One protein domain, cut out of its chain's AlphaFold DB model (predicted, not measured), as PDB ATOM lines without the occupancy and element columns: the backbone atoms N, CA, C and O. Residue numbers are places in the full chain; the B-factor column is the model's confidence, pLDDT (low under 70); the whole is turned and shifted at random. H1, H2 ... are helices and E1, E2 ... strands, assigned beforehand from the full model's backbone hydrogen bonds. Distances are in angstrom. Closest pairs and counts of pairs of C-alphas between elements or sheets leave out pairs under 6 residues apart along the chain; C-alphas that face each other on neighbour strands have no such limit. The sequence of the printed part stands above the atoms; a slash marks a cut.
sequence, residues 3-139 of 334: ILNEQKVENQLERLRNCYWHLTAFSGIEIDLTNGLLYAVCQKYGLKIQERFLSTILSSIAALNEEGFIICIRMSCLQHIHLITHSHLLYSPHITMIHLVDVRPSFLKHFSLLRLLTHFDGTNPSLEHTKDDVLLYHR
ATOM      1  N   ILE A   3     -20.133  10.186  40.228       73.12
ATOM      2  CA  ILE A   3     -20.115   9.453  38.946       73.12
ATOM      3  C   ILE A   3     -21.327   8.514  38.780       73.12
ATOM      4  O   ILE A   3     -21.971   8.497  37.736       73.12
ATOM      5  N   LEU A   4     -21.700   7.774  39.834       66.25
ATOM      6  CA  LEU A   4     -22.851   6.854  39.787       66.25
ATOM      7  C   LEU A   4     -24.188   7.598  39.602       66.25
ATOM      8  O   LEU A   4     -25.134   7.069  39.023       66.25
ATOM      9  N   ASN A   5     -24.271   8.837  40.095       78.50
ATOM     10  CA  ASN A   5     -25.464   9.663  39.940       78.50
ATOM     11  C   ASN A   5     -25.554  10.258  38.532       78.50
ATOM     12  O   ASN A   5     -26.654  10.327  37.994       78.50
ATOM     13  N   GLU A   6     -24.423  10.617  37.921       79.88
ATOM     14  CA  GLU A   6     -24.386  11.126  36.545       79.88
ATOM     15  C   GLU A   6     -24.865  10.077  35.539       79.88
ATOM     16  O   GLU A   6     -25.760  10.370  34.755       79.88
ATOM     17  N   GLN A   7     -24.398   8.826  35.630       85.25
ATOM     18  CA  GLN A   7     -24.890   7.765  34.738       85.25
ATOM     19  C   GLN A   7     -26.394   7.513  34.881       85.25
ATOM     20  O   GLN A   7     -27.086   7.245  33.899       85.25
ATOM     21  N   LYS A   8     -26.925   7.606  36.106       82.12
ATOM     22  CA  LYS A   8     -28.362   7.446  36.334       82.12
ATOM     23  C   LYS A   8     -29.156   8.595  35.714       82.12
ATOM     24  O   LYS A   8     -30.232   8.345  35.180       82.12
ATOM     25  N   VAL A   9     -28.633   9.818  35.778       77.94
ATOM     26  CA  VAL A   9     -29.239  10.996  35.146       77.94
ATOM     27  C   VAL A   9     -29.207  10.870  33.625       77.94
ATOM     28  O   VAL A   9     -30.249  11.048  33.005       77.94
ATOM     29  N   GLU A  10     -28.076  10.479  33.038       84.19
ATOM     30  CA  GLU A  10     -27.947  10.258  31.589       84.19
ATOM     31  C   GLU A  10     -28.927   9.193  31.084       84.19
ATOM     32  O   GLU A  10     -29.646   9.425  30.120       84.19
ATOM     33  N   ASN A  11     -29.068   8.070  31.792       86.56
ATOM     34  CA  ASN A  11     -30.029   7.029  31.415       86.56
ATOM     35  C   ASN A  11     -31.488   7.533  31.488       86.56
ATOM     36  O   ASN A  11     -32.308   7.225  30.626       86.56
ATOM     37  N   GLN A  12     -31.835   8.356  32.487       80.75
ATOM     38  CA  GLN A  12     -33.161   8.992  32.527       80.75
ATOM     39  C   GLN A  12     -33.352   9.987  31.379       80.75
ATOM     40  O   GLN A  12     -34.441  10.066  30.814       80.75
ATOM     41  N   LEU A  13     -32.300  10.721  31.020       79.62
ATOM     42  CA  LEU A  13     -32.316  11.689  29.932       79.62
ATOM     43  C   LEU A  13     -32.463  10.992  28.573       79.62
ATOM     44  O   LEU A  13     -33.221  11.455  27.727       79.62
ATOM     45  N   GLU A  14     -31.833   9.832  28.398       85.31
ATOM     46  CA  GLU A  14     -31.973   8.983  27.217       85.31
ATOM     47  C   GLU A  14     -33.378   8.379  27.106       85.31
ATOM     48  O   GLU A  14     -33.980   8.403  26.034       85.31
ATOM     49  N   ARG A  15     -33.970   7.932  28.223       85.69
ATOM     50  CA  ARG A  15     -35.379   7.501  28.256       85.69
ATOM     51  C   ARG A  15     -36.328   8.632  27.873       85.69
ATOM     52  O   ARG A  15     -37.228   8.415  27.070       85.69
ATOM     53  N   LEU A  16     -36.112   9.830  28.416       80.81
ATOM     54  CA  LEU A  16     -36.881  11.024  28.058       80.81
ATOM     55  C   LEU A  16     -36.729  11.359  26.573       80.81
ATOM     56  O   LEU A  16     -37.731  11.601  25.906       80.81
ATOM     57  N   ARG A  17     -35.502  11.312  26.046       81.62
ATOM     58  CA  ARG A  17     -35.210  11.541  24.628       81.62
ATOM     59  C   ARG A  17     -35.922  10.522  23.737       81.62
ATOM     60  O   ARG A  17     -36.518  10.915  22.742       81.62
ATOM     61  N   ASN A  18     -35.915   9.243  24.105       86.38
ATOM     62  CA  ASN A  18     -36.599   8.196  23.346       86.38
ATOM     63  C   ASN A  18     -38.123   8.356  23.391       86.38
ATOM     64  O   ASN A  18     -38.769   8.262  22.353       86.38
ATOM     65  N   CYS A  19     -38.703   8.678  24.554       83.50
ATOM     66  CA  CYS A  19     -40.123   9.028  24.637       83.50
ATOM     67  C   CYS A  19     -40.453  10.243  23.758       83.50
ATOM     68  O   CYS A  19     -41.493  10.270  23.106       83.50
ATOM     69  N   TYR A  20     -39.551  11.225  23.712       78.44
ATOM     70  CA  TYR A  20     -39.733  12.445  22.938       78.44
ATOM     71  C   TYR A  20     -39.703  12.214  21.422       78.44
ATOM     72  O   TYR A  20     -40.524  12.780  20.707       78.44
ATOM     73  N   TRP A  21     -38.846  11.316  20.929       81.38
ATOM     74  CA  TRP A  21     -38.825  10.930  19.513       81.38
ATOM     75  C   TRP A  21     -40.165  10.380  19.003       81.38
ATOM     76  O   TRP A  21     -40.470  10.507  17.821       81.38
ATOM     77  N   HIS A  22     -40.990   9.814  19.885       82.81
ATOM     78  CA  HIS A  22     -42.325   9.331  19.534       82.81
ATOM     79  C   HIS A  22     -43.419  10.414  19.595       82.81
ATOM     80  O   HIS A  22     -44.539  10.170  19.153       82.81
ATOM     81  N   LEU A  23     -43.113  11.610  20.111       76.38
ATOM     82  CA  LEU A  23     -44.046  12.728  20.311       76.38
ATOM     83  C   LEU A  23     -43.911  13.820  19.225       76.38
ATOM     84  O   LEU A  23     -44.424  14.925  19.385       76.38
ATOM     85  N   THR A  24     -43.258  13.540  18.096       68.56
ATOM     86  CA  THR A  24     -42.960  14.528  17.034       68.56
ATOM     87  C   THR A  24     -44.184  15.130  16.330       68.56
ATOM     88  O   THR A  24     -44.036  16.063  15.549       68.56
ATOM     89  N   ALA A  25     -45.398  14.645  16.609       78.88
ATOM     90  CA  ALA A  25     -46.636  15.165  16.025       78.88
ATOM     91  C   ALA A  25     -47.249  16.364  16.780       78.88
ATOM     92  O   ALA A  25     -48.246  16.921  16.320       78.88
ATOM     93  N   PHE A  26     -46.715  16.754  17.941       82.81
ATOM     94  CA  PHE A  26     -47.290  17.837  18.745       82.81
ATOM     95  C   PHE A  26     -46.751  19.214  18.338       82.81
ATOM     96  O   PHE A  26     -45.614  19.351  17.913       82.81
ATOM     97  N   SER A  27     -47.569  20.259  18.488       83.25
ATOM     98  CA  SER A  27     -47.205  21.650  18.168       83.25
ATOM     99  C   SER A  27     -46.367  22.342  19.254       83.25
ATOM    100  O   SER A  27     -45.946  23.487  19.086       83.25
ATOM    101  N   GLY A  28     -46.165  21.683  20.396       87.62
ATOM    102  CA  GLY A  28     -45.409  22.214  21.523       87.62
ATOM    103  C   GLY A  28     -45.186  21.176  22.622       87.62
ATOM    104  O   GLY A  28     -45.868  20.152  22.676       87.62
ATOM    105  N   ILE A  29     -44.226  21.455  23.503       89.88
ATOM    106  CA  ILE A  29     -43.950  20.694  24.729       89.88
ATOM    107  C   ILE A  29     -44.216  21.617  25.896       89.88
ATOM    108  O   ILE A  29     -43.702  22.735  25.941       89.88
ATOM    109  N   GLU A  30     -44.913  21.088  26.889       91.06
ATOM    110  CA  GLU A  30     -44.928  21.655  28.225       91.06
ATOM    111  C   GLU A  30     -44.041  20.814  29.149       91.06
ATOM    112  O   GLU A  30     -44.260  19.616  29.334       91.06
ATOM    113  N   ILE A  31     -43.009  21.438  29.715       91.12
ATOM    114  CA  ILE A  31     -42.160  20.842  30.746       91.12
ATOM    115  C   ILE A  31     -42.744  21.241  32.099       91.12
ATOM    116  O   ILE A  31     -42.561  22.376  32.541       91.12
ATOM    117  N   ASP A  32     -43.439  20.309  32.753       91.31
ATOM    118  CA  ASP A  32     -44.032  20.548  34.067       91.31
ATOM    119  C   ASP A  32     -43.040  20.271  35.208       91.31
ATOM    120  O   ASP A  32     -42.628  19.135  35.465       91.31
ATOM    121  N   LEU A  33     -42.654  21.343  35.900       90.12
ATOM    122  CA  LEU A  33     -41.822  21.335  37.101       90.12
ATOM    123  C   LEU A  33     -42.652  21.440  38.387       90.12
ATOM    124  O   LEU A  33     -42.079  21.359  39.468       90.12
ATOM    125  N   THR A  34     -43.968  21.658  38.310       86.56
ATOM    126  CA  THR A  34     -44.810  21.896  39.496       86.56
ATOM    127  C   THR A  34     -45.064  20.623  40.286       86.56
ATOM    128  O   THR A  34     -44.912  20.620  41.503       86.56
ATOM    129  N   ASN A  35     -45.435  19.537  39.608       74.75
ATOM    130  CA  ASN A  35     -45.778  18.270  40.236       74.75
ATOM    131  C   ASN A  35     -45.411  17.122  39.294       74.75
ATOM    132  O   ASN A  35     -46.013  16.961  38.239       74.75
ATOM    133  N   GLY A  36     -44.430  16.296  39.664       74.12
ATOM    134  CA  GLY A  36     -44.123  15.108  38.872       74.12
ATOM    135  C   GLY A  36     -42.733  14.530  39.078       74.12
ATOM    136  O   GLY A  36     -41.991  14.893  39.992       74.12
ATOM    137  N   LEU A  37     -42.381  13.607  38.182       71.25
ATOM    138  CA  LEU A  37     -41.092  12.921  38.185       71.25
ATOM    139  C   LEU A  37     -39.931  13.916  38.075       71.25
ATOM    140  O   LEU A  37     -38.939  13.760  38.783       71.25
ATOM    141  N   LEU A  38     -40.063  14.953  37.237       72.81
ATOM    142  CA  LEU A  38     -39.002  15.945  37.057       72.81
ATOM    143  C   LEU A  38     -38.757  16.740  38.340       72.81
ATOM    144  O   LEU A  38     -37.607  16.935  38.715       72.81
ATOM    145  N   TYR A  39     -39.823  17.104  39.057       80.94
ATOM    146  CA  TYR A  39     -39.718  17.735  40.370       80.94
ATOM    147  C   TYR A  39     -38.998  16.827  41.373       80.94
ATOM    148  O   TYR A  39     -38.028  17.251  42.000       80.94
ATOM    149  N   ALA A  40     -39.412  15.560  41.484       80.19
ATOM    150  CA  ALA A  40     -38.804  14.605  42.413       80.19
ATOM    151  C   ALA A  40     -37.319  14.345  42.101       80.19
ATOM    152  O   ALA A  40     -36.496  14.201  43.010       80.19
ATOM    153  N   VAL A  41     -36.966  14.311  40.812       75.00
ATOM    154  CA  VAL A  41     -35.580  14.219  40.349       75.00
ATOM    155  C   VAL A  41     -34.839  15.494  40.733       75.00
ATOM    156  O   VAL A  41     -33.845  15.410  41.450       75.00
ATOM    157  N   CYS A  42     -35.337  16.671  40.349       73.81
ATOM    158  CA  CYS A  42     -34.703  17.952  40.643       73.81
ATOM    159  C   CYS A  42     -34.484  18.147  42.145       73.81
ATOM    160  O   CYS A  42     -33.359  18.425  42.549       73.81
ATOM    161  N   GLN A  43     -35.492  17.915  42.987       81.44
ATOM    162  CA  GLN A  43     -35.425  18.130  44.434       81.44
ATOM    163  C   GLN A  43     -34.292  17.342  45.110       81.44
ATOM    164  O   GLN A  43     -33.728  17.794  46.106       81.44
ATOM    165  N   LYS A  44     -33.924  16.177  44.563       84.06
ATOM    166  CA  LYS A  44     -32.866  15.328  45.120       84.06
ATOM    167  C   LYS A  44     -31.451  15.825  44.802       84.06
ATOM    168  O   LYS A  44     -30.502  15.419  45.475       84.06
ATOM    169  N   TYR A  45     -31.293  16.683  43.796       83.25
ATOM    170  CA  TYR A  45     -29.992  17.151  43.323       83.25
ATOM    171  C   TYR A  45     -29.791  18.646  43.588       83.25
ATOM    172  O   TYR A  45     -30.728  19.438  43.608       83.25
ATOM    173  N   GLY A  46     -28.533  19.048  43.785       86.69
ATOM    174  CA  GLY A  46     -28.187  20.455  43.994       86.69
ATOM    175  C   GLY A  46     -28.483  21.326  42.767       86.69
ATOM    176  O   GLY A  46     -28.480  20.848  41.633       86.69
ATOM    177  N   LEU A  47     -28.655  22.631  42.994       83.75
ATOM    178  CA  LEU A  47     -29.052  23.624  41.982       83.75
ATOM    179  C   LEU A  47     -28.212  23.572  40.688       83.75
ATOM    180  O   LEU A  47     -28.758  23.603  39.592       83.75
ATOM    181  N   LYS A  48     -26.884  23.412  40.801       85.25
ATOM    182  CA  LYS A  48     -25.982  23.311  39.634       85.25
ATOM    183  C   LYS A  48     -26.276  22.097  38.747       85.25
ATOM    184  O   LYS A  48     -26.076  22.153  37.539       85.25
ATOM    185  N   ILE A  49     -26.709  20.988  39.346       85.38
ATOM    186  CA  ILE A  49     -27.048  19.760  38.618       85.38
ATOM    187  C   ILE A  49     -28.411  19.928  37.950       85.38
ATOM    188  O   ILE A  49     -28.557  19.552  36.794       85.38
ATOM    189  N   GLN A  50     -29.374  20.549  38.641       86.19
ATOM    190  CA  GLN A  50     -30.680  20.880  38.065       86.19
ATOM    191  C   GLN A  50     -30.538  21.776  36.827       86.19
ATOM    192  O   GLN A  50     -31.149  21.499  35.800       86.19
ATOM    193  N   GLU A  51     -29.692  22.809  36.902       87.12
ATOM    194  CA  GLU A  51     -29.436  23.718  35.781       87.12
ATOM    195  C   GLU A  51     -28.800  22.991  34.592       87.12
ATOM    196  O   GLU A  51     -29.257  23.151  33.462       87.12
ATOM    197  N   ARG A  52     -27.793  22.140  34.833       85.88
ATOM    198  CA  ARG A  52     -27.189  21.316  33.773       85.88
ATOM    199  C   ARG A  52     -28.204  20.372  33.145       85.88
ATOM    200  O   ARG A  52     -28.276  20.300  31.928       85.88
ATOM    201  N   PHE A  53     -29.000  19.690  33.963       86.38
ATOM    202  CA  PHE A  53     -30.011  18.747  33.496       86.38
ATOM    203  C   PHE A  53     -31.050  19.426  32.599       86.38
ATOM    204  O   PHE A  53     -31.274  18.987  31.473       86.38
ATOM    205  N   LEU A  54     -31.628  20.538  33.061       88.31
ATOM    206  CA  LEU A  54     -32.575  21.316  32.267       88.31
ATOM    207  C   LEU A  54     -31.923  21.877  30.997       88.31
ATOM    208  O   LEU A  54     -32.561  21.886  29.950       88.31
ATOM    209  N   SER A  55     -30.660  22.309  31.065       89.50
ATOM    210  CA  SER A  55     -29.941  22.854  29.908       89.50
ATOM    211  C   SER A  55     -29.729  21.787  28.838       89.50
ATOM    212  O   SER A  55     -29.994  22.036  27.665       89.50
ATOM    213  N   THR A  56     -29.342  20.573  29.238       88.62
ATOM    214  CA  THR A  56     -29.183  19.425  28.335       88.62
ATOM    215  C   THR A  56     -30.510  18.996  27.713       88.62
ATOM    216  O   THR A  56     -30.550  18.635  26.537       88.62
ATOM    217  N   ILE A  57     -31.609  19.045  28.473       88.44
ATOM    218  CA  ILE A  57     -32.947  18.762  27.938       88.44
ATOM    219  C   ILE A  57     -33.339  19.823  26.913       88.44
ATOM    220  O   ILE A  57     -33.700  19.475  25.793       88.44
ATOM    221  N   LEU A  58     -33.229  21.105  27.265       89.25
ATOM    222  CA  LEU A  58     -33.594  22.201  26.370       89.25
ATOM    223  C   LEU A  58     -32.739  22.217  25.105       89.25
ATOM    224  O   LEU A  58     -33.286  22.426  24.030       89.25
ATOM    225  N   SER A  59     -31.433  21.959  25.203       89.12
ATOM    226  CA  SER A  59     -30.559  21.878  24.029       89.12
ATOM    227  C   SER A  59     -30.876  20.661  23.161       89.12
ATOM    228  O   SER A  59     -30.887  20.781  21.941       89.12
ATOM    229  N   SER A  60     -31.208  19.515  23.768       86.69
ATOM    230  CA  SER A  60     -31.639  18.322  23.029       86.69
ATOM    231  C   SER A  60     -32.962  18.558  22.298       86.69
ATOM    232  O   SER A  60     -33.094  18.160  21.148       86.69
ATOM    233  N   ILE A  61     -33.932  19.220  22.939       86.06
ATOM    234  CA  ILE A  61     -35.221  19.563  22.323       86.06
ATOM    235  C   ILE A  61     -35.022  20.604  21.219       86.06
ATOM    236  O   ILE A  61     -35.568  20.453  20.132       86.06
ATOM    237  N   ALA A  62     -34.213  21.634  21.474       86.56
ATOM    238  CA  ALA A  62     -33.911  22.671  20.495       86.56
ATOM    239  C   ALA A  62     -33.207  22.104  19.255       86.56
ATOM    240  O   ALA A  62     -33.511  22.533  18.150       86.56
ATOM    241  N   ALA A  63     -32.315  21.123  19.419       87.12
ATOM    242  CA  ALA A  63     -31.632  20.465  18.305       87.12
ATOM    243  C   ALA A  63     -32.562  19.595  17.442       87.12
ATOM    244  O   ALA A  63     -32.252  19.344  16.283       87.12
ATOM    245  N   LEU A  64     -33.680  19.122  17.999       82.38
ATOM    246  CA  LEU A  64     -34.671  18.313  17.281       82.38
ATOM    247  C   LEU A  64     -35.709  19.157  16.537       82.38
ATOM    248  O   LEU A  64     -36.564  18.606  15.848       82.38
ATOM    249  N   ASN A  65     -35.675  20.472  16.710       80.56
ATOM    250  CA  ASN A  65     -36.697  21.364  16.207       80.56
ATOM    251  C   ASN A  65     -36.148  22.198  15.051       80.56
ATOM    252  O   ASN A  65     -35.308  23.067  15.279       80.56
ATOM    253  N   GLU A  66     -36.635  21.948  13.833       73.75
ATOM    254  CA  GLU A  66     -36.174  22.710  12.674       73.75
ATOM    255  C   GLU A  66     -36.815  24.097  12.594       73.75
ATOM    256  O   GLU A  66     -36.043  25.040  12.520       73.75
ATOM    257  N   GLU A  67     -38.130  24.307  12.748       74.31
ATOM    258  CA  GLU A  67     -38.693  25.670  12.854       74.31
ATOM    259  C   GLU A  67     -40.037  25.703  13.616       74.31
ATOM    260  O   GLU A  67     -40.984  25.001  13.277       74.31
ATOM    261  N   GLY A  68     -40.152  26.570  14.632       76.19
ATOM    262  CA  GLY A  68     -41.451  27.022  15.164       76.19
ATOM    263  C   GLY A  68     -42.054  26.273  16.361       76.19
ATOM    264  O   GLY A  68     -43.138  26.644  16.808       76.19
ATOM    265  N   PHE A  69     -41.386  25.265  16.921       84.19
ATOM    266  CA  PHE A  69     -41.913  24.558  18.096       84.19
ATOM    267  C   PHE A  69     -41.973  25.421  19.364       84.19
ATOM    268  O   PHE A  69     -41.005  26.097  19.727       84.19
ATOM    269  N   ILE A  70     -43.100  25.350  20.074       88.19
ATOM    270  CA  ILE A  70     -43.326  26.088  21.320       88.19
ATOM    271  C   ILE A  70     -42.807  25.254  22.493       88.19
ATOM    272  O   ILE A  70     -43.317  24.170  22.777       88.19
ATOM    273  N   ILE A  71     -41.812  25.778  23.207       91.50
ATOM    274  CA  ILE A  71     -41.339  25.213  24.470       91.50
ATOM    275  C   ILE A  71     -41.946  26.030  25.609       91.50
ATOM    276  O   ILE A  71     -41.572  27.186  25.840       91.50
ATOM    277  N   CYS A  72     -42.888  25.414  26.316       91.69
ATOM    278  CA  CYS A  72     -43.488  25.942  27.529       91.69
ATOM    279  C   CYS A  72     -42.824  25.307  28.754       91.69
ATOM    280  O   CYS A  72     -42.675  24.088  28.824       91.69
ATOM    281  N   ILE A  73     -42.428  26.118  29.734       93.00
ATOM    282  CA  ILE A  73     -41.987  25.617  31.039       93.00
ATOM    283  C   ILE A  73     -43.005  26.030  32.087       93.00
ATOM    284  O   ILE A  73     -43.191  27.223  32.333       93.00
ATOM    285  N   ARG A  74     -43.608  25.044  32.747       93.12
ATOM    286  CA  ARG A  74     -44.513  25.258  33.872       93.12
ATOM    287  C   ARG A  74     -43.765  25.081  35.183       93.12
ATOM    288  O   ARG A  74     -43.153  24.045  35.410       93.12
ATOM    289  N   MET A  75     -43.792  26.082  36.058       93.06
ATOM    290  CA  MET A  75     -43.072  26.046  37.336       93.06
ATOM    291  C   MET A  75     -43.862  26.698  38.471       93.06
ATOM    292  O   MET A  75     -44.551  27.696  38.272       93.06
ATOM    293  N   SER A  76     -43.731  26.148  39.683       92.12
ATOM    294  CA  SER A  76     -44.323  26.738  40.893       92.12
ATOM    295  C   SER A  76     -43.353  27.753  41.487       92.12
ATOM    296  O   SER A  76     -42.228  27.395  41.856       92.12
ATOM    297  N   CYS A  77     -43.791  29.007  41.611       87.25
ATOM    298  CA  CYS A  77     -42.984  30.102  42.157       87.25
ATOM    299  C   CYS A  77     -42.530  29.840  43.597       87.25
ATOM    300  O   CYS A  77     -41.427  30.228  43.980       87.25
ATOM    301  N   LEU A  78     -43.361  29.156  44.390       86.50
ATOM    302  CA  LEU A  78     -43.058  28.844  45.787       86.50
ATOM    303  C   LEU A  78     -41.937  27.814  45.910       86.50
ATOM    304  O   LEU A  78     -41.048  27.956  46.747       86.50
ATOM    305  N   GLN A  79     -41.977  26.781  45.074       86.44
ATOM    306  CA  GLN A  79     -41.021  25.680  45.136       86.44
ATOM    307  C   GLN A  79     -39.711  25.998  44.403       86.44
ATOM    308  O   GLN A  79     -38.652  25.514  44.799       86.44
ATOM    309  N   HIS A  80     -39.767  26.827  43.355       85.88
ATOM    310  CA  HIS A  80     -38.655  27.046  42.429       85.88
ATOM    311  C   HIS A  80     -38.053  28.451  42.507       85.88
ATOM    312  O   HIS A  80     -37.329  28.846  41.594       85.88
ATOM    313  N   ILE A  81     -38.275  29.202  43.593       86.75
ATOM    314  CA  ILE A  81     -37.722  30.560  43.728       86.75
ATOM    315  C   ILE A  81     -36.203  30.599  43.520       86.75
ATOM    316  O   ILE A  81     -35.704  31.469  42.817       86.75
ATOM    317  N   HIS A  82     -35.463  29.616  44.039       84.94
ATOM    318  CA  HIS A  82     -34.013  29.552  43.850       84.94
ATOM    319  C   HIS A  82     -33.616  29.348  42.385       84.94
ATOM    320  O   HIS A  82     -32.649  29.956  41.927       84.94
ATOM    321  N   LEU A  83     -34.370  28.531  41.646       85.38
ATOM    322  CA  LEU A  83     -34.143  28.317  40.222       85.38
ATOM    323  C   LEU A  83     -34.468  29.595  39.440       85.38
ATOM    324  O   LEU A  83     -33.660  30.029  38.627       85.38
ATOM    325  N   ILE A  84     -35.584  30.256  39.752       86.88
ATOM    326  CA  ILE A  84     -35.980  31.535  39.142       86.88
ATOM    327  C   ILE A  84     -34.928  32.622  39.399       86.88
ATOM    328  O   ILE A  84     -34.601  33.404  38.509       86.88
ATOM    329  N   THR A  85     -34.368  32.669  40.609       85.50
ATOM    330  CA  THR A  85     -33.405  33.700  41.000       85.50
ATOM    331  C   THR A  85     -32.023  33.509  40.383       85.50
ATOM    332  O   THR A  85     -31.366  34.507  40.084       85.50
ATOM    333  N   HIS A  86     -31.573  32.265  40.207       82.62
ATOM    334  CA  HIS A  86     -30.175  31.978  39.877       82.62
ATOM    335  C   HIS A  86     -29.948  31.285  38.537       82.62
ATOM    336  O   HIS A  86     -28.808  31.275  38.079       82.62
ATOM    337  N   SER A  87     -30.967  30.696  37.910       79.38
ATOM    338  CA  SER A  87     -30.744  29.967  36.662       79.38
ATOM    339  C   SER A  87     -30.648  30.927  35.481       79.38
ATOM    340  O   SER A  87     -31.568  31.687  35.175       79.38
ATOM    341  N   HIS A  88     -29.523  30.856  34.770       86.50
ATOM    342  CA  HIS A  88     -29.395  31.505  33.465       86.50
ATOM    343  C   HIS A  88     -30.260  30.808  32.411       86.50
ATOM    344  O   HIS A  88     -30.578  31.387  31.375       86.50
ATOM    345  N   LEU A  89     -30.684  29.581  32.715       84.38
ATOM    346  CA  LEU A  89     -31.529  28.745  31.886       84.38
ATOM    347  C   LEU A  89     -32.814  29.437  31.425       84.38
ATOM    348  O   LEU A  89     -33.177  29.318  30.260       84.38
ATOM    349  N   LEU A  90     -33.478  30.182  32.310       85.31
ATOM    350  CA  LEU A  90     -34.731  30.856  31.964       85.31
ATOM    351  C   LEU A  90     -34.543  31.979  30.938       85.31
ATOM    352  O   LEU A  90     -35.499  32.365  30.281       85.31
ATOM    353  N   TYR A  91     -33.314  32.459  30.747       87.94
ATOM    354  CA  TYR A  91     -32.965  33.448  29.726       87.94
ATOM    355  C   TYR A  91     -32.594  32.802  28.381       87.94
ATOM    356  O   TYR A  91     -32.156  33.490  27.458       87.94
ATOM    357  N   SER A  92     -32.741  31.479  28.256       88.06
ATOM    358  CA  SER A  92     -32.453  30.764  27.016       88.06
ATOM    359  C   SER A  92     -33.331  31.286  25.868       88.06
ATOM    360  O   SER A  92     -34.538  31.478  26.048       88.06
ATOM    361  N   PRO A  93     -32.770  31.508  24.662       86.62
ATOM    362  CA  PRO A  93     -33.542  31.913  23.487       86.62
ATOM    363  C   PRO A  93     -34.587  30.866  23.074       86.62
ATOM    364  O   PRO A  93     -35.571  31.211  22.434       86.62
ATOM    365  N   HIS A  94     -34.391  29.608  23.473       86.75
ATOM    366  CA  HIS A  94     -35.242  28.486  23.080       86.75
ATOM    367  C   HIS A  94     -36.552  28.393  23.873       86.75
ATOM    368  O   HIS A  94     -37.468  27.700  23.446       86.75
ATOM    369  N   ILE A  95     -36.662  29.074  25.019       88.94
ATOM    370  CA  ILE A  95     -37.898  29.080  25.808       88.94
ATOM    371  C   ILE A  95     -38.828  30.143  25.226       88.94
ATOM    372  O   ILE A  95     -38.509  31.337  25.230       88.94
ATOM    373  N   THR A  96     -39.980  29.701  24.728       88.44
ATOM    374  CA  THR A  96     -40.978  30.573  24.095       88.44
ATOM    375  C   THR A  96     -42.061  31.005  25.077       88.44
ATOM    376  O   THR A  96     -42.558  32.126  24.977       88.44
ATOM    377  N   MET A  97     -42.415  30.142  26.034       89.81
ATOM    378  CA  MET A  97     -43.467  30.400  27.014       89.81
ATOM    379  C   MET A  97     -43.036  29.955  28.415       89.81
ATOM    380  O   MET A  97     -42.422  28.901  28.589       89.81
ATOM    381  N   ILE A  98     -43.376  30.755  29.425       91.88
ATOM    382  CA  ILE A  98     -43.246  30.369  30.832       91.88
ATOM    383  C   ILE A  98     -44.615  30.464  31.490       91.88
ATOM    384  O   ILE A  98     -45.288  31.493  31.425       91.88
ATOM    385  N   HIS A  99     -44.996  29.381  32.152       91.94
ATOM    386  CA  HIS A  99     -46.220  29.256  32.913       91.94
ATOM    387  C   HIS A  99     -45.863  29.232  34.406       91.94
ATOM    388  O   HIS A  99     -45.305  28.262  34.924       91.94
ATOM    389  N   LEU A 100     -46.129  30.340  35.099       91.50
ATOM    390  CA  LEU A 100     -45.883  30.468  36.532       91.50
ATOM    391  C   LEU A 100     -47.161  30.129  37.302       91.50
ATOM    392  O   LEU A 100     -48.212  30.722  37.064       91.50
ATOM    393  N   VAL A 101     -47.049  29.195  38.245       91.38
ATOM    394  CA  VAL A 101     -48.138  28.756  39.130       91.38
ATOM    395  C   VAL A 101     -47.834  29.180  40.572       91.38
ATOM    396  O   VAL A 101     -46.668  29.358  40.944       91.38
ATOM    397  N   ASP A 102     -48.877  29.334  41.389       89.94
ATOM    398  CA  ASP A 102     -48.810  29.723  42.807       89.94
ATOM    399  C   ASP A 102     -48.180  31.106  43.033       89.94
ATOM    400  O   ASP A 102     -47.401  31.327  43.974       89.94
ATOM    401  N   VAL A 103     -48.476  32.065  42.151       86.50
ATOM    402  CA  VAL A 103     -47.873  33.398  42.231       86.50
ATOM    403  C   VAL A 103     -48.523  34.205  43.349       86.50
ATOM    404  O   VAL A 103     -49.539  34.867  43.169       86.50
ATOM    405  N   ARG A 104     -47.909  34.208  44.535       86.62
ATOM    406  CA  ARG A 104     -48.369  35.091  45.615       86.62
ATOM    407  C   ARG A 104     -48.014  36.556  45.309       86.62
ATOM    408  O   ARG A 104     -46.888  36.825  44.882       86.62
ATOM    409  N   PRO A 105     -48.870  37.532  45.667       83.00
ATOM    410  CA  PRO A 105     -48.607  38.960  45.440       83.00
ATOM    411  C   PRO A 105     -47.286  39.469  46.036       83.00
ATOM    412  O   PRO A 105     -46.675  40.404  45.524       83.00
ATOM    413  N   SER A 106     -46.803  38.843  47.113       84.31
ATOM    414  CA  SER A 106     -45.512  39.171  47.725       84.31
ATOM    415  C   SER A 106     -44.312  38.840  46.831       84.31
ATOM    416  O   SER A 106     -43.284  39.503  46.944       84.31
ATOM    417  N   PHE A 107     -44.426  37.853  45.935       80.56
ATOM    418  CA  PHE A 107     -43.339  37.429  45.041       80.56
ATOM    419  C   PHE A 107     -43.143  38.375  43.862       80.56
ATOM    420  O   PHE A 107     -42.023  38.499  43.374       80.56
ATOM    421  N   LEU A 108     -44.182  39.109  43.456       79.06
ATOM    422  CA  LEU A 108     -44.066  40.134  42.415       79.06
ATOM    423  C   LEU A 108     -43.115  41.274  42.818       79.06
ATOM    424  O   LEU A 108     -42.587  41.972  41.959       79.06
ATOM    425  N   LYS A 109     -42.839  41.438  44.119       82.88
ATOM    426  CA  LYS A 109     -41.845  42.396  44.628       82.88
ATOM    427  C   LYS A 109     -40.408  41.869  44.562       82.88
ATOM    428  O   LYS A 109     -39.475  42.623  44.828       82.88
ATOM    429  N   HIS A 110     -40.206  40.589  44.244       87.12
ATOM    430  CA  HIS A 110     -38.875  39.997  44.198       87.12
ATOM    431  C   HIS A 110     -38.153  40.432  42.918       87.12
ATOM    432  O   HIS A 110     -38.591  40.132  41.808       87.12
ATOM    433  N   PHE A 111     -37.009  41.105  43.073       85.62
ATOM    434  CA  PHE A 111     -36.253  41.700  41.962       85.62
ATOM    435  C   PHE A 111     -35.925  40.697  40.846       85.62
ATOM    436  O   PHE A 111     -35.988  41.026  39.665       85.62
ATOM    437  N   SER A 112     -35.610  39.451  41.206       84.31
ATOM    438  CA  SER A 112     -35.275  38.398  40.241       84.31
ATOM    439  C   SER A 112     -36.448  37.985  39.358       84.31
ATOM    440  O   SER A 112     -36.257  37.773  38.165       84.31
ATOM    441  N   LEU A 113     -37.652  37.897  39.933       84.06
ATOM    442  CA  LEU A 113     -38.855  37.583  39.173       84.06
ATOM    443  C   LEU A 113     -39.175  38.752  38.248       84.06
ATOM    444  O   LEU A 113     -39.364  38.542  37.060       84.06
ATOM    445  N   LEU A 114     -39.103  39.988  38.754       84.56
ATOM    446  CA  LEU A 114     -39.284  41.182  37.931       84.56
ATOM    447  C   LEU A 114     -38.304  41.207  36.747       84.56
ATOM    448  O   LEU A 114     -38.710  41.471  35.622       84.56
ATOM    449  N   ARG A 115     -37.033  40.855  36.976       86.12
ATOM    450  CA  ARG A 115     -36.011  40.764  35.925       86.12
ATOM    451  C   ARG A 115     -36.337  39.689  34.886       86.12
ATOM    452  O   ARG A 115     -36.204  39.947  33.690       86.12
ATOM    453  N   LEU A 116     -36.787  38.516  35.328       85.12
ATOM    454  CA  LEU A 116     -37.235  37.451  34.435       85.12
ATOM    455  C   LEU A 116     -38.419  37.917  33.580       85.12
ATOM    456  O   LEU A 116     -38.388  37.769  32.363       85.12
ATOM    457  N   LEU A 117     -39.420  38.541  34.203       83.12
ATOM    458  CA  LEU A 117     -40.583  39.071  33.495       83.12
ATOM    459  C   LEU A 117     -40.166  40.121  32.467       83.12
ATOM    460  O   LEU A 117     -40.489  39.985  31.294       83.12
ATOM    461  N   THR A 118     -39.339  41.096  32.854       83.12
ATOM    462  CA  THR A 118     -38.848  42.119  31.916       83.12
ATOM    463  C   THR A 118     -38.085  41.536  30.726       83.12
ATOM    464  O   THR A 118     -38.039  42.165  29.672       83.12
ATOM    465  N   HIS A 119     -37.495  40.344  30.868       84.19
ATOM    466  CA  HIS A 119     -36.799  39.670  29.777       84.19
ATOM    467  C   HIS A 119     -37.753  39.038  28.756       84.19
ATOM    468  O   HIS A 119     -37.489  39.112  27.556       84.19
ATOM    469  N   PHE A 120     -38.850  38.427  29.210       78.50
ATOM    470  CA  PHE A 120     -39.828  37.793  28.318       78.50
ATOM    471  C   PHE A 120     -40.729  38.803  27.610       78.50
ATOM    472  O   PHE A 120     -41.144  38.578  26.474       78.50
ATOM    473  N   ASP A 121     -40.999  39.919  28.274       71.56
ATOM    474  CA  ASP A 121     -42.233  40.661  28.061       71.56
ATOM    475  C   ASP A 121     -42.110  41.883  27.148       71.56
ATOM    476  O   ASP A 121     -43.108  42.528  26.851       71.56
ATOM    477  N   GLY A 122     -40.896  42.214  26.684       62.66
ATOM    478  CA  GLY A 122     -40.657  43.233  25.651       62.66
ATOM    479  C   GLY A 122     -41.611  44.435  25.728       62.66
ATOM    480  O   GLY A 122     -42.550  44.520  24.949       62.66
ATOM    481  N   THR A 123     -41.376  45.318  26.700       47.62
ATOM    482  CA  THR A 123     -42.062  46.602  26.962       47.62
ATOM    483  C   THR A 123     -43.579  46.624  27.224       47.62
ATOM    484  O   THR A 123     -44.026  47.675  27.678       47.62
ATOM    485  N   ASN A 124     -44.370  45.553  27.055       51.00
ATOM    486  CA  ASN A 124     -45.803  45.573  27.414       51.00
ATOM    487  C   ASN A 124     -46.378  44.196  27.824       51.00
ATOM    488  O   ASN A 124     -46.719  43.407  26.939       51.00
ATOM    489  N   PRO A 125     -46.619  43.961  29.131       52.84
ATOM    490  CA  PRO A 125     -47.317  42.774  29.606       52.84
ATOM    491  C   PRO A 125     -48.755  42.712  29.122       52.84
ATOM    492  O   PRO A 125     -49.613  43.458  29.597       52.84
ATOM    493  N   SER A 126     -49.060  41.733  28.273       54.38
ATOM    494  CA  SER A 126     -50.410  41.169  28.229       54.38
ATOM    495  C   SER A 126     -50.549  40.189  29.391       54.38
ATOM    496  O   SER A 126     -50.471  38.975  29.213       54.38
ATOM    497  N   LEU A 127     -50.696  40.724  30.604       59.44
ATOM    498  CA  LEU A 127     -50.920  39.927  31.805       59.44
ATOM    499  C   LEU A 127     -52.339  39.349  31.760       59.44
ATOM    500  O   LEU A 127     -53.298  39.985  32.203       59.44
ATOM    501  N   GLU A 128     -52.486  38.147  31.218       62.72
ATOM    502  CA  GLU A 128     -53.751  37.427  31.292       62.72
ATOM    503  C   GLU A 128     -53.849  36.764  32.668       62.72
ATOM    504  O   GLU A 128     -53.387  35.646  32.888       62.72
ATOM    505  N   HIS A 129     -54.402  37.500  33.634       59.50
ATOM    506  CA  HIS A 129     -54.673  36.950  34.955       59.50
ATOM    507  C   HIS A 129     -55.827  35.957  34.835       59.50
ATOM    508  O   HIS A 129     -56.996  36.340  34.742       59.50
ATOM    509  N   THR A 130     -55.508  34.667  34.841       63.75
ATOM    510  CA  THR A 130     -56.533  33.628  34.935       63.75
ATOM    511  C   THR A 130     -57.043  33.571  36.376       63.75
ATOM    512  O   THR A 130     -56.354  33.976  37.312       63.75
ATOM    513  N   LYS A 131     -58.277  33.107  36.588       68.38
ATOM    514  CA  LYS A 131     -58.942  33.103  37.906       68.38
ATOM    515  C   LYS A 131     -58.253  32.202  38.955       68.38
ATOM    516  O   LYS A 131     -58.640  32.240  40.118       68.38
ATOM    517  N   ASP A 132     -57.226  31.460  38.541       71.06
ATOM    518  CA  ASP A 132     -56.602  30.354  39.272       71.06
ATOM    519  C   ASP A 132     -55.146  30.641  39.704       71.06
ATOM    520  O   ASP A 132     -54.342  29.719  39.801       71.06
ATOM    521  N   ASP A 133     -54.773  31.908  39.930       74.50
ATOM    522  CA  ASP A 133     -53.404  32.316  40.329       74.50
ATOM    523  C   ASP A 133     -52.300  31.844  39.359       74.50
ATOM    524  O   ASP A 133     -51.140  31.610  39.723       74.50
ATOM    525  N   VAL A 134     -52.688  31.715  38.092       74.12
ATOM    526  CA  VAL A 134     -51.848  31.322  36.970       74.12
ATOM    527  C   VAL A 134     -51.432  32.570  36.201       74.12
ATOM    528  O   VAL A 134     -52.276  33.378  35.807       74.12
ATOM    529  N   LEU A 135     -50.127  32.710  35.965       78.00
ATOM    530  CA  LEU A 135     -49.577  33.735  35.086       78.00
ATOM    531  C   LEU A 135     -48.901  33.082  33.881       78.00
ATOM    532  O   LEU A 135     -47.931  32.329  34.017       78.00
ATOM    533  N   LEU A 136     -49.419  33.398  32.696       79.12
ATOM    534  CA  LEU A 136     -48.880  32.971  31.410       79.12
ATOM    535  C   LEU A 136     -48.066  34.108  30.796       79.12
ATOM    536  O   LEU A 136     -48.574  35.212  30.612       79.12
ATOM    537  N   TYR A 137     -46.806  33.826  30.463       78.81
ATOM    538  CA  TYR A 137     -45.919  34.769  29.788       78.81
ATOM    539  C   TYR A 137     -45.482  34.211  28.444       78.81
ATOM    540  O   TYR A 137     -44.888  33.133  28.364       78.81
ATOM    541  N   HIS A 138     -45.753  34.974  27.389       75.62
ATOM    542  CA  HIS A 138     -45.352  34.649  26.030       75.62
ATOM    543  C   HIS A 138     -44.204  35.565  25.610       75.62
ATOM    544  O   HIS A 138     -44.290  36.782  25.747       75.62
ATOM    545  N   ARG A 139     -43.130  34.998  25.059       72.19
ATOM    546  CA  ARG A 139     -42.063  35.801  24.455       72.19
ATOM    547  C   ARG A 139     -42.581  36.421  23.158       72.19
ATOM    548  O   ARG A 139     -43.137  35.693  22.342       72.19
TER     549      ARG A 139
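Overview. This is residues 3 to 139 of the 334 residues of an uncharacterized protein of Trichomonascus ciferrii (UniProt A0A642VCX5). A four-stranded sheet, E1 to E4, makes a wall, with a loose layer of helices H3, H4, H5 and H6 along one face and no named helix over the other. H1, the longest helix, stands beside H3 beyond the E1 edge, at the far end of the longest axis from H6, and short H2 sits near the end of E1. The sheet runs E1 E2 E3 E4 and is mixed: E1, E2 and E3 are parallel, and E4 is antiparallel to E3. The printed part has 137 residues, with six named helices and four named strands in the order H1 E1 H2 H3 E2 H4 H5 E3 H6 E4; the class is mixed, helices and strands. The whole is compact, with a radius of gyration of the C-alphas of 15.3 A and spans of 41 by 33 by 25 A.

Along the chain. Find C-alpha 3 at (-20.115, 9.453, 38.946); from there H1, residues 3 to 21, runs 27.0 A to C-alpha 21. Next come E1, residues 28 to 32, and H2, residues 37 to 44. Look at C-alpha 47 at (-29.052, 23.624, 41.982), where H3, residues 47 to 63, begins its 24.0 A. E2, residues 70 to 76, is the longest strand, 19.6 A. Then follow H4, residues 81 to 86, H5, residues 88 to 91, and E3, residues 97 to 101, which is 13.1 A long. H6, residues 111 to 120, covers 14.6 A. E4, residues 135 to 138, ends at C-alpha 138, (-45.352, 34.649, 26.030).

Arrangement. Begin at edge strand E1, parallel to E2 at 15 degrees; N 31 and O 72 are 2.8 A apart, within hydrogen-bond range. E2 and E3 are parallel at 19 degrees, with N 99 and O 73 at 2.8 A. E4, the other edge strand, is antiparallel to E3 at 173 degrees, with N 100 and O 135 at 2.9 A. Two strand-helix-strand units, each a pair of parallel neighbour strands joined through helices, are E1, H2 H3, E2 and E2, H4 H5, E3; both crossovers are right-handed. H3 only grazes the sheet with residues 54 to 62, and H6 only grazes it with residues 116 to 120. H1 is not on the sheet; its residues 9 to 17 only just touch H3, with 3 pairs of C-alphas within 8 A, at a shallow tilt of 30 degrees, the same way, and the closest C-alphas, those of Leu 13 and Ile 57, are 7.4 A apart. H2 and H3 are close but not clearly touching, with the closest C-alphas, Cys 42 and Gln 50, at 5.6 A. H3 only just touches H5, with 3 pairs within 8 A; the closest C-alphas, Ser 55 and Leu 89, are 6.4 A apart. H4 touches H6 about perpendicular, at 73 degrees, with the closest C-alphas, Thr 85 and Ser 112, at 5.1 A. H1 and H6 are apart. In H1, H3, H4 and H6 every O i to N i+4 pair is within hydrogen-bond range, in H2 3 of 4 are, and H5 is too short for such a pair.

Size, cuts and confidence. The C-alphas farthest apart, those of Leu 4 and Asn 124, are 46.7 A apart. The printed part has no cut. The link from H6 to E4, residues 121 to 134, is long; in it residues 128 to 129 pair antiparallel with residues 135 to 136 of E4. The mean pLDDT of the printed part is 81.8, and it is under 70 at residue 4, residue 24 and residues 122 to 131.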